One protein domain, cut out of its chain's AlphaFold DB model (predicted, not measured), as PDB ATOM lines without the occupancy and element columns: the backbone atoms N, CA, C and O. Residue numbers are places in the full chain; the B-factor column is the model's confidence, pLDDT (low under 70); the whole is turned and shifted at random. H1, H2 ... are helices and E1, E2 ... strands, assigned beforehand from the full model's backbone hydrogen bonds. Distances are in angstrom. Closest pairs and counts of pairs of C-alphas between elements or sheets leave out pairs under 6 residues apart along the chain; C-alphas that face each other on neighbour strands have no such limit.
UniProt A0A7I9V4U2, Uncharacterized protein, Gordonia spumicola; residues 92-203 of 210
ATOM      1  N   VAL A  92     173.653 157.967 213.365       88.75
ATOM      2  CA  VAL A  92     173.963 159.028 214.325       88.75
ATOM      3  C   VAL A  92     174.976 159.991 213.729       88.75
ATOM      4  O   VAL A  92     175.866 159.595 212.979       88.75
ATOM      5  N   GLY A  93     174.805 161.268 214.035       87.31
ATOM      6  CA  GLY A  93     175.688 162.351 213.653       87.31
ATOM      7  C   GLY A  93     176.446 162.859 214.866       87.31
ATOM      8  O   GLY A  93     175.845 163.384 215.793       87.31
ATOM      9  N   LEU A  94     177.760 162.714 214.853       85.50
ATOM     10  CA  LEU A  94     178.644 163.129 215.930       85.50
ATOM     11  C   LEU A  94     178.987 164.624 215.832       85.50
ATOM     12  O   LEU A  94     178.976 165.213 214.744       85.50
ATOM     13  N   ALA A  95     179.377 165.225 216.960       81.44
ATOM     14  CA  ALA A  95     179.796 166.628 217.045       81.44
ATOM     15  C   ALA A  95     180.995 166.965 216.137       81.44
ATOM     16  O   ALA A  95     181.108 168.079 215.630       81.44
ATOM     17  N   ASN A  96     181.856 165.982 215.859       83.19
ATOM     18  CA  ASN A  96     182.986 166.118 214.934       83.19
ATOM     19  C   ASN A  96     182.574 166.133 213.443       83.19
ATOM     20  O   ASN A  96     183.436 166.158 212.566       83.19
ATOM     21  N   GLY A  97     181.272 166.099 213.140       88.19
ATOM     22  CA  GLY A  97     180.748 166.144 211.778       88.19
ATOM     23  C   GLY A  97     180.752 164.797 211.053       88.19
ATOM     24  O   GLY A  97     180.525 164.772 209.842       88.19
ATOM     25  N   ILE A  98     180.987 163.687 211.753       92.06
ATOM     26  CA  ILE A  98     180.906 162.332 211.194       92.06
ATOM     27  C   ILE A  98     179.495 161.771 211.377       92.06
ATOM     28  O   ILE A  98     178.850 161.978 212.399       92.06
ATOM     29  N   VAL A  99     179.021 161.050 210.369       93.50
ATOM     30  CA  VAL A  99     177.803 160.246 210.391       93.50
ATOM     31  C   VAL A  99     178.183 158.779 210.350       93.50
ATOM     32  O   VAL A  99     178.866 158.358 209.419       93.50
ATOM     33  N   GLU A 100     177.691 157.992 211.295       93.50
ATOM     34  CA  GLU A 100     177.975 156.561 211.364       93.50
ATOM     35  C   GLU A 100     176.724 155.733 211.644       93.50
ATOM     36  O   GLU A 100     175.720 156.221 212.172       93.50
ATOM     37  N   CYS A 101     176.787 154.460 211.268       88.50
ATOM     38  CA  CYS A 101     175.751 153.491 211.578       88.50
ATOM     39  C   CYS A 101     176.117 152.702 212.835       88.50
ATOM     40  O   CYS A 101     177.218 152.174 212.947       88.50
ATOM     41  N   ARG A 102     175.162 152.573 213.759       86.31
ATOM     42  CA  ARG A 102     175.300 151.790 214.995       86.31
ATOM     43  C   ARG A 102     174.709 150.380 214.903       86.31
ATOM     44  O   ARG A 102     174.602 149.689 215.910       86.31
ATOM     45  N   ALA A 103     174.330 149.928 213.707       81.25
ATOM     46  CA  ALA A 103     173.956 148.533 213.501       81.25
ATOM     47  C   ALA A 103     175.180 147.634 213.729       81.25
ATOM     48  O   ALA A 103     176.225 147.867 213.133       81.25
ATOM     49  N   GLY A 104     175.046 146.588 214.552       80.06
ATOM     50  CA  GLY A 104     176.187 145.777 215.008       80.06
ATOM     51  C   GLY A 104     177.011 145.101 213.903       80.06
ATOM     52  O   GLY A 104     178.164 144.760 214.128       80.06
ATOM     53  N   SER A 105     176.450 144.928 212.702       82.94
ATOM     54  CA  SER A 105     177.137 144.357 211.536       82.94
ATOM     55  C   SER A 105     177.529 145.391 210.470       82.94
ATOM     56  O   SER A 105     177.915 145.007 209.368       82.94
ATOM     57  N   CYS A 106     177.380 146.694 210.738       83.88
ATOM     58  CA  CYS A 106     177.639 147.759 209.771       83.88
ATOM     59  C   CYS A 106     178.818 148.629 210.207       83.88
ATOM     60  O   CYS A 106     178.868 149.107 211.333       83.88
ATOM     61  N   THR A 107     179.737 148.892 209.280       91.94
ATOM     62  CA  THR A 107     180.914 149.750 209.491       91.94
ATOM     63  C   THR A 107     180.791 151.099 208.776       91.94
ATOM     64  O   THR A 107     181.784 151.789 208.559       91.94
ATOM     65  N   TYR A 108     179.576 151.479 208.364       91.00
ATOM     66  CA  TYR A 108     179.353 152.720 207.631       91.00
ATOM     67  C   TYR A 108     179.726 153.934 208.487       91.00
ATOM     68  O   TYR A 108     179.140 154.142 209.550       91.00
ATOM     69  N   SER A 109     180.648 154.756 207.987       94.12
ATOM     70  CA  SER A 109     181.068 156.013 208.602       94.12
ATOM     71  C   SER A 109     181.501 156.997 207.518       94.12
ATOM     72  O   SER A 109     182.284 156.642 206.640       94.12
ATOM     73  N   GLN A 110     180.962 158.215 207.530       95.50
ATOM     74  CA  GLN A 110     181.224 159.243 206.522       95.50
ATOM     75  C   GLN A 110     181.101 160.655 207.099       95.50
ATOM     76  O   GLN A 110     180.235 160.924 207.920       95.50
ATOM     77  N   GLU A 111     181.882 161.607 206.587       95.81
ATOM     78  CA  GLU A 111     181.660 163.038 206.853       95.81
ATOM     79  C   GLU A 111     180.237 163.474 206.449       95.81
ATOM     80  O   GLU A 111     179.734 163.070 205.397       95.81
ATOM     81  N   ARG A 112     179.611 164.360 207.233       91.00
ATOM     82  CA  ARG A 112     178.225 164.841 207.064       91.00
ATOM     83  C   ARG A 112     177.894 165.296 205.645       91.00
ATOM     84  O   ARG A 112     176.838 164.965 205.106       91.00
ATOM     85  N   THR A 113     178.792 166.058 205.031       89.44
ATOM     86  CA  THR A 113     178.614 166.594 203.676       89.44
ATOM     87  C   THR A 113     178.605 165.474 202.634       89.44
ATOM     88  O   THR A 113     177.721 165.424 201.774       89.44
ATOM     89  N   LYS A 114     179.546 164.527 202.750       94.12
ATOM     90  CA  LYS A 114     179.639 163.336 201.892       94.12
ATOM     91  C   LYS A 114     178.452 162.405 202.109       94.12
ATOM     92  O   LYS A 114     177.926 161.870 201.137       94.12
ATOM     93  N   PHE A 115     178.001 162.255 203.351       94.50
ATOM     94  CA  PHE A 115     176.823 161.478 203.710       94.50
ATOM     95  C   PHE A 115     175.573 161.973 202.974       94.50
ATOM     96  O   PHE A 115     174.940 161.192 202.264       94.50
ATOM     97  N   GLY A 116     175.263 163.272 203.065       92.88
ATOM     98  CA  GLY A 116     174.096 163.844 202.392       92.88
ATOM     99  C   GLY A 116     174.152 163.633 200.876       92.88
ATOM    100  O   GLY A 116     173.184 163.171 200.269       92.88
ATOM    101  N   ALA A 117     175.307 163.901 200.255       92.81
ATOM    102  CA  ALA A 117     175.503 163.682 198.820       92.81
ATOM    103  C   ALA A 117     175.329 162.205 198.424       92.81
ATOM    104  O   ALA A 117     174.655 161.895 197.435       92.81
ATOM    105  N   HIS A 118     175.890 161.292 199.218       93.44
ATOM    106  CA  HIS A 118     175.786 159.856 198.995       93.44
ATOM    107  C   HIS A 118     174.330 159.386 199.108       93.44
ATOM    108  O   HIS A 118     173.823 158.731 198.193       93.44
ATOM    109  N   ARG A 119     173.611 159.788 200.162       92.75
ATOM    110  CA  ARG A 119     172.217 159.382 200.362       92.75
ATOM    111  C   ARG A 119     171.290 159.941 199.285       92.75
ATOM    112  O   ARG A 119     170.475 159.192 198.754       92.75
ATOM    113  N   ARG A 120     171.470 161.197 198.854       93.75
ATOM    114  CA  ARG A 120     170.723 161.754 197.707       93.75
ATOM    115  C   ARG A 120     170.929 160.941 196.430       93.75
ATOM    116  O   ARG A 120     169.957 160.657 195.728       93.75
ATOM    117  N   LYS A 121     172.172 160.547 196.138       93.00
ATOM    118  CA  LYS A 121     172.493 159.709 194.974       93.00
ATOM    119  C   LYS A 121     171.779 158.359 195.054       93.00
ATOM    120  O   LYS A 121     171.114 157.979 194.093       93.00
ATOM    121  N   LEU A 122     171.867 157.671 196.193       92.56
ATOM    122  CA  LEU A 122     171.217 156.373 196.387       92.56
ATOM    123  C   LEU A 122     169.694 156.478 196.298       92.56
ATOM    124  O   LEU A 122     169.090 155.726 195.546       92.56
ATOM    125  N   MET A 123     169.063 157.451 196.960       93.38
ATOM    126  CA  MET A 123     167.610 157.641 196.852       93.38
ATOM    127  C   MET A 123     167.178 157.918 195.408       93.38
ATOM    128  O   MET A 123     166.184 157.367 194.937       93.38
ATOM    129  N   GLY A 124     167.952 158.719 194.670       92.69
ATOM    130  CA  GLY A 124     167.711 158.981 193.252       92.69
ATOM    131  C   GLY A 124     167.785 157.721 192.382       92.69
ATOM    132  O   GLY A 124     166.900 157.507 191.552       92.69
ATOM    133  N   ILE A 125     168.804 156.879 192.587       91.88
ATOM    134  CA  ILE A 125     168.954 155.589 191.891       91.88
ATOM    135  C   ILE A 125     167.800 154.652 192.263       91.88
ATOM    136  O   ILE A 125     167.175 154.066 191.380       91.88
ATOM    137  N   ALA A 126     167.477 154.561 193.554       90.81
ATOM    138  CA  ALA A 126     166.484 153.641 194.091       90.81
ATOM    139  C   ALA A 126     165.093 153.994 193.576       90.81
ATOM    140  O   ALA A 126     164.351 153.112 193.167       90.81
ATOM    141  N   ALA A 127     164.731 155.275 193.534       91.94
ATOM    142  CA  ALA A 127     163.450 155.705 192.984       91.94
ATOM    143  C   ALA A 127     163.338 155.405 191.478       91.94
ATOM    144  O   ALA A 127     162.276 154.988 190.999       91.94
ATOM    145  N   GLY A 128     164.428 155.570 190.722       90.75
ATOM    146  CA  GLY A 128     164.426 155.450 189.266       90.75
ATOM    147  C   GLY A 128     163.528 156.510 188.609       90.75
ATOM    148  O   GLY A 128     163.503 157.666 189.026       90.75
ATOM    149  N   ARG A 129     162.769 156.114 187.576       90.75
ATOM    150  CA  ARG A 129     161.782 156.972 186.877       90.75
ATOM    151  C   ARG A 129     160.353 156.833 187.418       90.75
ATOM    152  O   ARG A 129     159.385 157.111 186.716       90.75
ATOM    153  N   ARG A 130     160.202 156.306 188.633       93.81
ATOM    154  CA  ARG A 130     158.888 156.080 189.242       93.81
ATOM    155  C   ARG A 130     158.378 157.362 189.883       93.81
ATOM    156  O   ARG A 130     159.159 158.192 190.341       93.81
ATOM    157  N   SER A 131     157.055 157.487 189.947       96.00
ATOM    158  CA  SER A 131     156.430 158.501 190.788       96.00
ATOM    159  C   SER A 131     156.678 158.150 192.249       96.00
ATOM    160  O   SER A 131     156.331 157.050 192.688       96.00
ATOM    161  N   VAL A 132     157.267 159.085 192.983       97.00
ATOM    162  CA  VAL A 132     157.565 158.944 194.406       97.00
ATOM    163  C   VAL A 132     157.103 160.158 195.197       97.00
ATOM    164  O   VAL A 132     157.015 161.268 194.663       97.00
ATOM    165  N   VAL A 133     156.853 159.948 196.484       98.12
ATOM    166  CA  VAL A 133     156.749 160.997 197.501       98.12
ATOM    167  C   VAL A 133     158.029 160.956 198.320       98.12
ATOM    168  O   VAL A 133     158.340 159.936 198.920       98.12
ATOM    169  N   TYR A 134     158.808 162.031 198.298       97.44
ATOM    170  CA  TYR A 134     160.116 162.109 198.935       97.44
ATOM    171  C   TYR A 134     160.079 162.974 200.193       97.44
ATOM    172  O   TYR A 134     159.316 163.939 200.283       97.44
ATOM    173  N   TYR A 135     160.972 162.644 201.124       97.88
ATOM    174  CA  TYR A 135     161.192 163.361 202.374       97.88
ATOM    175  C   TYR A 135     162.617 163.898 202.361       97.88
ATOM    176  O   TYR A 135     163.575 163.132 202.455       97.88
ATOM    177  N   MET A 136     162.773 165.210 202.212       95.62
ATOM    178  CA  MET A 136     164.087 165.857 202.267       95.62
ATOM    179  C   MET A 136     164.199 166.734 203.505       95.62
ATOM    180  O   MET A 136     163.195 167.248 204.002       95.62
ATOM    181  N   ARG A 137     165.425 166.913 203.976       92.56
ATOM    182  CA  ARG A 137     165.716 167.661 205.191       92.56
ATOM    183  C   ARG A 137     166.359 169.010 204.856       92.56
ATOM    184  O   ARG A 137     167.042 169.143 203.835       92.56
ATOM    185  N   LEU A 138     166.071 170.018 205.675       89.12
ATOM    186  CA  LEU A 138     166.820 171.270 205.736       89.12
ATOM    187  C   LEU A 138     166.808 171.803 207.177       89.12
ATOM    188  O   LEU A 138     165.792 172.333 207.638       89.12
ATOM    189  N   GLY A 139     167.923 171.665 207.890       85.56
ATOM    190  CA  GLY A 139     168.050 172.024 209.299       85.56
ATOM    191  C   GLY A 139     167.094 171.214 210.175       85.56
ATOM    192  O   GLY A 139     167.179 169.989 210.248       85.56
ATOM    193  N   ASN A 140     166.170 171.903 210.843       83.31
ATOM    194  CA  ASN A 140     165.124 171.309 211.681       83.31
ATOM    195  C   ASN A 140     163.782 171.138 210.947       83.31
ATOM    196  O   ASN A 140     162.746 170.954 211.586       83.31
ATOM    197  N   ARG A 141     163.778 171.228 209.611       89.25
ATOM    198  CA  ARG A 141     162.569 171.120 208.789       89.25
ATOM    199  C   ARG A 141     162.652 169.950 207.827       89.25
ATOM    200  O   ARG A 141     163.714 169.623 207.297       89.25
ATOM    201  N   ALA A 142     161.493 169.380 207.546       94.88
ATOM    202  CA  ALA A 142     161.291 168.409 206.489       94.88
ATOM    203  C   ALA A 142     160.448 169.026 205.371       94.88
ATOM    204  O   ALA A 142     159.491 169.757 205.623       94.88
ATOM    205  N   LYS A 143     160.767 168.694 204.123       96.81
ATOM    206  CA  LYS A 143     159.865 168.898 202.991       96.81
ATOM    207  C   LYS A 143     159.341 167.554 202.520       96.81
ATOM    208  O   LYS A 143     160.132 166.645 202.265       96.81
ATOM    209  N   ILE A 144     158.026 167.486 202.337       98.19
ATOM    210  CA  ILE A 144     157.329 166.347 201.737       98.19
ATOM    211  C   ILE A 144     156.863 166.784 200.352       98.19
ATOM    212  O   ILE A 144     156.045 167.696 200.252       98.19
ATOM    213  N   GLY A 145     157.388 166.170 199.295       97.38
ATOM    214  CA  GLY A 145     157.028 166.519 197.918       97.38
ATOM    215  C   GLY A 145     156.905 165.297 197.020       97.38
ATOM    216  O   GLY A 145     157.386 164.224 197.372       97.38
ATOM    217  N   THR A 146     156.302 165.442 195.840       97.56
ATOM    218  CA  THR A 146     156.274 164.375 194.823       97.56
ATOM    219  C   THR A 146     157.220 164.629 193.643       97.56
ATOM    220  O   THR A 146     157.546 165.771 193.311       97.56
ATOM    221  N   SER A 147     157.699 163.563 192.994       96.94
ATOM    222  CA  SER A 147     158.505 163.632 191.766       96.94
ATOM    223  C   SER A 147     158.363 162.362 190.925       96.94
ATOM    224  O   SER A 147     158.223 161.276 191.471       96.94
ATOM    225  N   GLN A 148     158.462 162.485 189.598       95.19
ATOM    226  CA  GLN A 148     158.596 161.353 188.658       95.19
ATOM    227  C   GLN A 148     160.055 161.103 188.228       95.19
ATOM    228  O   GLN A 148     160.348 160.194 187.454       95.19
ATOM    229  N   GLY A 149     160.986 161.919 188.725       94.69
ATOM    230  CA  GLY A 149     162.416 161.831 188.445       94.69
ATOM    231  C   GLY A 149     163.207 162.340 189.640       94.69
ATOM    232  O   GLY A 149     163.710 163.467 189.630       94.69
ATOM    233  N   LEU A 150     163.281 161.530 190.702       96.25
ATOM    234  CA  LEU A 150     163.838 161.968 191.984       96.25
ATOM    235  C   LEU A 150     165.306 162.392 191.865       96.25
ATOM    236  O   LEU A 150     165.668 163.438 192.390       96.25
ATOM    237  N   ALA A 151     166.129 161.652 191.114       95.25
ATOM    238  CA  ALA A 151     167.538 161.997 190.908       95.25
ATOM    239  C   ALA A 151     167.719 163.412 190.324       95.25
ATOM    240  O   ALA A 151     168.490 164.213 190.853       95.25
ATOM    241  N   SER A 152     166.954 163.748 189.279       95.50
ATOM    242  CA  SER A 152     166.983 165.083 188.668       95.50
ATOM    243  C   SER A 152     166.498 166.147 189.652       95.50
ATOM    244  O   SER A 152     167.167 167.161 189.848       95.50
ATOM    245  N   ARG A 153     165.393 165.877 190.358       96.31
ATOM    246  CA  ARG A 153     164.830 166.804 191.347       96.31
ATOM    247  C   ARG A 153     165.807 167.114 192.483       96.31
ATOM    248  O   ARG A 153     165.956 168.281 192.843       96.31
ATOM    249  N   LEU A 154     166.479 166.095 193.020       95.50
ATOM    250  CA  LEU A 154     167.482 166.245 194.077       95.50
ATOM    251  C   LEU A 154     168.720 166.999 193.588       95.50
ATOM    252  O   LEU A 154     169.273 167.781 194.354       95.50
ATOM    253  N   SER A 155     169.122 166.819 192.327       93.81
ATOM    254  CA  SER A 155     170.206 167.605 191.729       93.81
ATOM    255  C   SER A 155     169.842 169.083 191.580       93.81
ATOM    256  O   SER A 155     170.710 169.931 191.755       93.81
ATOM    257  N   SER A 156     168.584 169.404 191.255       93.75
ATOM    258  CA  SER A 156     168.140 170.793 191.081       93.75
ATOM    259  C   SER A 156     167.939 171.532 192.402       93.75
ATOM    260  O   SER A 156     168.259 172.711 192.491       93.75
ATOM    261  N   ILE A 157     167.377 170.867 193.417       91.00
ATOM    262  CA  ILE A 157     167.156 171.485 194.734       91.00
ATOM    263  C   ILE A 157     168.447 171.492 195.562       91.00
ATOM    264  O   ILE A 157     168.667 172.418 196.333       91.00
ATOM    265  N   ASN A 158     169.274 170.451 195.420       90.50
ATOM    266  CA  ASN A 158     170.453 170.183 196.244       90.50
ATOM    267  C   ASN A 158     170.185 170.321 197.761       90.50
ATOM    268  O   ASN A 158     170.837 171.127 198.427       90.50
ATOM    269  N   PRO A 159     169.216 169.567 198.322       91.69
ATOM    270  CA  PRO A 159     168.936 169.632 199.752       91.69
ATOM    271  C   PRO A 159     170.123 169.099 200.561       91.69
ATOM    272  O   PRO A 159     170.969 168.384 200.022       91.69
ATOM    273  N   GLU A 160     170.160 169.386 201.863       91.38
ATOM    274  CA  GLU A 160     171.202 168.842 202.746       91.38
ATOM    275  C   GLU A 160     171.187 167.310 202.708       91.38
ATOM    276  O   GLU A 160     172.234 166.660 202.668       91.38
ATOM    277  N   ASP A 161     169.985 166.745 202.606       94.12
ATOM    278  CA  ASP A 161     169.750 165.326 202.680       94.12
ATOM    279  C   ASP A 161     168.378 164.923 202.093       94.12
ATOM    280  O   ASP A 161     167.417 165.696 202.102       94.12
ATOM    281  N   CYS A 162     168.295 163.692 201.584       96.00
ATOM    282  CA  CYS A 162     167.050 163.027 201.202       96.00
ATOM    283  C   CYS A 162     166.862 161.816 202.118       96.00
ATOM    284  O   CYS A 162     167.443 160.764 201.862       96.00
ATOM    285  N   MET A 163     166.064 161.969 203.174       95.06
ATOM    286  CA  MET A 163     165.948 160.973 204.237       95.06
ATOM    287  C   MET A 163     165.353 159.661 203.724       95.06
ATOM    288  O   MET A 163     165.870 158.605 204.055       95.06
ATOM    289  N   THR A 164     164.284 159.714 202.922       95.44
ATOM    290  CA  THR A 164     163.633 158.524 202.341       95.44
ATOM    291  C   THR A 164     162.645 158.910 201.228       95.44
ATOM    292  O   THR A 164     162.448 160.100 200.943       95.44
ATOM    293  N   PHE A 165     161.998 157.925 200.601       96.19
ATOM    294  CA  PHE A 165     160.858 158.121 199.702       96.19
ATOM    295  C   PHE A 165     159.869 156.944 199.745       96.19
ATOM    296  O   PHE A 165     160.236 155.814 200.045       96.19
ATOM    297  N   GLU A 166     158.622 157.201 199.357       95.38
ATOM    298  CA  GLU A 166     157.567 156.207 199.140       95.38
ATOM    299  C   GLU A 166     157.183 156.155 197.657       95.38
ATOM    300  O   GLU A 166     157.171 157.182 196.976       95.38
ATOM    301  N   LEU A 167     156.812 154.980 197.142       94.56
ATOM    302  CA  LEU A 167     156.228 154.878 195.802       94.56
ATOM    303  C   LEU A 167     154.815 155.475 195.807       94.56
ATOM    304  O   LEU A 167     153.951 155.059 196.576       94.56
ATOM    305  N   GLY A 168     154.567 156.440 194.927       94.19
ATOM    306  CA  GLY A 168     153.281 157.122 194.850       94.19
ATOM    307  C   GLY A 168     153.361 158.480 194.166       94.19
ATOM    308  O   GLY A 168     154.426 159.057 193.966       94.19
ATOM    309  N   GLY A 169     152.206 158.993 193.762       95.12
ATOM    310  CA  GLY A 169     152.093 160.321 193.162       95.12
ATOM    311  C   GLY A 169     151.420 161.325 194.080       95.12
ATOM    312  O   GLY A 169     151.318 161.139 195.292       95.12
ATOM    313  N   ARG A 170     150.872 162.362 193.453       96.62
ATOM    314  CA  ARG A 170     150.208 163.493 194.111       96.62
ATOM    315  C   ARG A 170     149.123 163.101 195.122       96.62
ATOM    316  O   ARG A 170     148.961 163.766 196.135       96.62
ATOM    317  N   ALA A 171     148.402 162.000 194.889       97.75
ATOM    318  CA  ALA A 171     147.403 161.510 195.838       97.75
ATOM    319  C   ALA A 171     148.025 161.031 197.164       97.75
ATOM    320  O   ALA A 171     147.456 161.263 198.226       97.75
ATOM    321  N   LEU A 172     149.190 160.371 197.120       97.75
ATOM    322  CA  LEU A 172     149.908 159.969 198.333       97.75
ATOM    323  C   LEU A 172     150.508 161.190 199.034       97.75
ATOM    324  O   LEU A 172     150.404 161.299 200.249       97.75
ATOM    325  N   GLU A 173     151.070 162.125 198.270       98.00
ATOM    326  CA  GLU A 173     151.590 163.386 198.802       98.00
ATOM    327  C   GLU A 173     150.511 164.149 199.576       98.00
ATOM    328  O   GLU A 173     150.733 164.521 200.725       98.00
ATOM    329  N   GLN A 174     149.317 164.305 198.998       98.12
ATOM    330  CA  GLN A 174     148.208 164.989 199.659       98.12
ATOM    331  C   GLN A 174     147.787 164.285 200.955       98.12
ATOM    332  O   GLN A 174     147.531 164.954 201.953       98.12
ATOM    333  N   ARG A 175     147.781 162.943 200.976       98.31
ATOM    334  CA  ARG A 175     147.536 162.184 202.213       98.31
ATOM    335  C   ARG A 175     148.599 162.452 203.274       98.31
ATOM    336  O   ARG A 175     148.244 162.611 204.434       98.31
ATOM    337  N   ARG A 176     149.881 162.526 202.900       98.25
ATOM    338  CA  ARG A 176     150.974 162.833 203.842       98.25
ATOM    339  C   ARG A 176     150.921 164.276 204.332       98.25
ATOM    340  O   ARG A 176     151.163 164.523 205.508       98.25
ATOM    341  N   HIS A 177     150.551 165.220 203.471       98.31
ATOM    342  CA  HIS A 177     150.337 166.611 203.876       98.31
ATOM    343  C   HIS A 177     149.171 166.756 204.852       98.31
ATOM    344  O   HIS A 177     149.279 167.569 205.765       98.31
ATOM    345  N   GLU A 178     148.089 165.991 204.677       98.12
ATOM    346  CA  GLU A 178     146.980 165.987 205.637       98.12
ATOM    347  C   GLU A 178     147.369 165.280 206.941       98.12
ATOM    348  O   GLU A 178     147.120 165.815 208.015       98.12
ATOM    349  N   GLN A 179     148.050 164.130 206.856       97.44
ATOM    350  CA  GLN A 179     148.544 163.390 208.023       97.44
ATOM    351  C   GLN A 179     149.420 164.265 208.928       97.44
ATOM    352  O   GLN A 179     149.247 164.244 210.139       97.44
ATOM    353  N   PHE A 180     150.336 165.045 208.349       96.69
ATOM    354  CA  PHE A 180     151.257 165.910 209.093       96.69
ATOM    355  C   PHE A 180     150.827 167.379 209.100       96.69
ATOM    356  O   PHE A 180     151.654 168.274 209.286       96.69
ATOM    357  N   ARG A 181     149.540 167.668 208.872       97.88
ATOM    358  CA  ARG A 181     149.046 169.047 208.752       97.88
ATOM    359  C   ARG A 181     149.331 169.882 209.999       97.88
ATOM    360  O   ARG A 181     149.597 171.073 209.869       97.88
ATOM    361  N   HIS A 182     149.298 169.274 211.183       92.31
ATOM    362  CA  HIS A 182     149.614 169.922 212.464       92.31
ATOM    363  C   HIS A 182     151.088 170.314 212.607       92.31
ATOM    364  O   HIS A 182     151.392 171.203 213.392       92.31
ATOM    365  N   LEU A 183     151.985 169.699 211.832       89.19
ATOM    366  CA  LEU A 183     153.419 170.017 211.800       89.19
ATOM    367  C   LEU A 183     153.774 171.028 210.703       89.19
ATOM    368  O   LEU A 183     154.942 171.365 210.517       89.19
ATOM    369  N   ARG A 184     152.795 171.456 209.900       94.75
ATOM    370  CA  ARG A 184     153.024 172.251 208.693       94.75
ATOM    371  C   ARG A 184     153.396 173.689 209.054       94.75
ATOM    372  O   ARG A 184     152.601 174.416 209.637       94.75
ATOM    373  N   VAL A 185     154.575 174.119 208.610       90.38
ATOM    374  CA  VAL A 185     155.084 175.484 208.808       90.38
ATOM    375  C   VAL A 185     154.585 176.399 207.694       90.38
ATOM    376  O   VAL A 185     153.934 177.411 207.939       90.38
ATOM    377  N   VAL A 186     154.899 176.051 206.443       91.12
ATOM    378  CA  VAL A 186     154.502 176.826 205.259       91.12
ATOM    379  C   VAL A 186     154.640 175.985 203.998       91.12
ATOM    380  O   VAL A 186     155.639 175.293 203.806       91.12
ATOM    381  N   GLY A 187     153.663 176.063 203.092       94.12
ATOM    382  CA  GLY A 187     153.726 175.343 201.819       94.12
ATOM    383  C   GLY A 187     153.947 173.847 202.041       94.12
ATOM    384  O   GLY A 187     153.153 173.203 202.702       94.12
ATOM    385  N   GLU A 188     155.020 173.276 201.514       95.62
ATOM    386  CA  GLU A 188     155.338 171.844 201.664       95.62
ATOM    387  C   GLU A 188     156.365 171.570 202.779       95.62
ATOM    388  O   GLU A 188     156.999 170.516 202.777       95.62
ATOM    389  N   TRP A 189     156.576 172.528 203.687       95.50
ATOM    390  CA  TRP A 189     157.542 172.437 204.782       95.50
ATOM    391  C   TRP A 189     156.864 172.158 206.120       95.50
ATOM    392  O   TRP A 189     155.868 172.798 206.466       95.50
ATOM    393  N   PHE A 190     157.460 171.240 206.871       95.00
ATOM    394  CA  PHE A 190     156.984 170.706 208.139       95.00
ATOM    395  C   PHE A 190     158.112 170.743 209.171       95.00
ATOM    396  O   PHE A 190     159.286 170.627 208.802       95.00
ATOM    397  N   ASP A 191     157.776 170.884 210.448       87.00
ATOM    398  CA  ASP A 191     158.746 170.716 211.529       87.00
ATOM    399  C   ASP A 191     159.191 169.249 211.620       87.00
ATOM    400  O   ASP A 191     158.380 168.323 211.522       87.00
ATOM    401  N   LEU A 192     160.498 169.026 211.786       81.12
ATOM    402  CA  LEU A 192     161.080 167.689 211.912       81.12
ATOM    403  C   LEU A 192     160.915 167.172 213.351       81.12
ATOM    404  O   LEU A 192     161.861 167.153 214.134       81.12
ATOM    405  N   THR A 193     159.691 166.792 213.708       82.19
ATOM    406  CA  THR A 193     159.345 166.279 215.043       82.19
ATOM    407  C   THR A 193     159.560 164.763 215.155       82.19
ATOM    408  O   THR A 193     159.656 164.081 214.127       82.19
ATOM    409  N   PRO A 194     159.588 164.192 216.380       82.38
ATOM    410  CA  PRO A 194     159.723 162.746 216.578       82.38
ATOM    411  C   PRO A 194     158.696 161.904 215.805       82.38
ATOM    412  O   PRO A 194     159.022 160.818 215.329       82.38
ATOM    413  N   GLU A 195     157.476 162.414 215.620       82.12
ATOM    414  CA  GLU A 195     156.418 161.740 214.859       82.12
ATOM    415  C   GLU A 195     156.789 161.560 213.379       82.12
ATOM    416  O   GLU A 195     156.705 160.452 212.844       82.12
ATOM    417  N   LEU A 196     157.239 162.634 212.719       85.12
ATOM    418  CA  LEU A 196     157.649 162.596 211.313       85.12
ATOM    419  C   LEU A 196     158.918 161.749 211.149       85.12
ATOM    420  O   LEU A 196     159.029 160.961 210.210       85.12
ATOM    421  N   VAL A 197     159.849 161.861 212.099       86.06
ATOM    422  CA  VAL A 197     161.067 161.043 212.140       86.06
ATOM    423  C   VAL A 197     160.741 159.551 212.217       86.06
ATOM    424  O   VAL A 197     161.313 158.772 211.452       86.06
ATOM    425  N   ARG A 198     159.807 159.149 213.088       85.31
ATOM    426  CA  ARG A 198     159.350 157.757 213.186       85.31
ATOM    427  C   ARG A 198     158.783 157.271 211.858       85.31
ATOM    428  O   ARG A 198     159.254 156.267 211.337       85.31
ATOM    429  N   HIS A 199     157.872 158.038 211.257       90.12
ATOM    430  CA  HIS A 199     157.297 157.699 209.950       90.12
ATOM    431  C   HIS A 199     158.373 157.488 208.876       90.12
ATOM    432  O   HIS A 199     158.329 156.518 208.128       90.12
ATOM    433  N   VAL A 200     159.376 158.368 208.822       91.00
ATOM    434  CA  VAL A 200     160.503 158.252 207.882       91.00
ATOM    435  C   VAL A 200     161.322 156.977 208.100       91.00
ATOM    436  O   VAL A 200     161.766 156.374 207.123       91.00
ATOM    437  N   ASN A 201     161.522 156.562 209.350       87.56
ATOM    438  CA  ASN A 201     162.254 155.338 209.683       87.56
ATOM    439  C   ASN A 201     161.447 154.060 209.414       87.56
ATOM    440  O   ASN A 201     162.047 153.019 209.145       87.56
ATOM    441  N   ASP A 202     160.117 154.134 209.461       88.38
ATOM    442  CA  ASP A 202     159.237 152.996 209.181       88.38
ATOM    443  C   ASP A 202     159.127 152.709 207.674       88.38
ATOM    444  O   ASP A 202     158.825 151.584 207.263       88.38
ATOM    445  N   ILE A 203     159.423 153.702 206.824       89.88
ATOM    446  CA  ILE A 203     159.439 153.533 205.371       89.88
ATOM    447  C   ILE A 203     160.596 152.619 204.964       89.88
ATOM    448  O   ILE A 203     161.769 153.001 204.957       89.88
TER     449      ILE A 203
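Overview. This is residues 92 to 203 of the 210 residues of an uncharacterized protein of Gordonia spumicola (UniProt A0A7I9V4U2). A strongly twisted sheet of five strands makes the core, with the long helix H1 running along its edge strand E5 on one face and the short helix H4 over the opposite face; H3 packs on E3 and E4, and H2 packs beside the strands. H1 reaches outward to a small hairpin, E1 and E2, which lies apart from the five strands and extends the longest axis. The printed part has 112 residues, with four named helices and seven named strands in the order E1 E2 H1 E3 E4 H2 E5 H3 E6 E7 H4. The large sheet runs E5 E3 E4 E7 E6, all antiparallel, and the class is mixed. The whole is compact, with a radius of gyration of the C-alphas of 14.1 A and spans of 38 by 31 by 26 A.

Arrangement. E1, residues 98 to 101, and E2, residues 109 to 111, form an antiparallel hairpin, with N 99 and O 110 2.7 A apart. H1, residues 112 to 127, is on the large sheet at a height of 8.7 A, over E5, residues 161 to 167, and along it at 10 degrees on the local plane. E3, residues 132 to 138, and E4, residues 141 to 147, form a hairpin; N 134 and O 145 are 2.8 A apart. H2, residues 150 to 157, touches H1 at a steep tilt of 40 degrees, opposite ways; H1 does so with residues 120 to 127 alone, and the closest C-alphas are those of Gly 124 and Ala 151, 3.8 A apart. E4, H2 and E5 form a split strand-helix-strand unit, two strands running the same way with E3 between them, and its crossover is right-handed. Across E5 and E3, N 133 and O 166 are 2.8 A apart. H3, residues 170 to 179, lies only just over E3 and E4, with 3 of its C-alphas falling on each. E6, residues 184 to 186, and E7, residues 189 to 191, form a hairpin, with N 189 and O 186 2.9 A apart; N 142 of E4 and O 190 of E7 are 2.8 A apart. H4, residues 194 to 202, and H1 are on opposite faces of the sheet. In H1, H2, H3 and H4 every O i to N i+4 pair is within hydrogen-bond range.

Along the chain. E1 begins at C-alpha 98, (180.906, 162.332, 211.194). H1 is 22.4 A long from first to last C-alpha, E3 19.1 A, E4 19.0 A, E5 18.4 A and H3 14.0 A. H4 ends at C-alpha 202, (159.237, 152.996, 209.181).

Size, cuts and confidence. The two C-alphas farthest apart are those of Asn 96 and Ala 171, 40.6 A. The printed part has no cut and no long link. The mean pLDDT of the printed part is 92.2, and no printed residue is under 70.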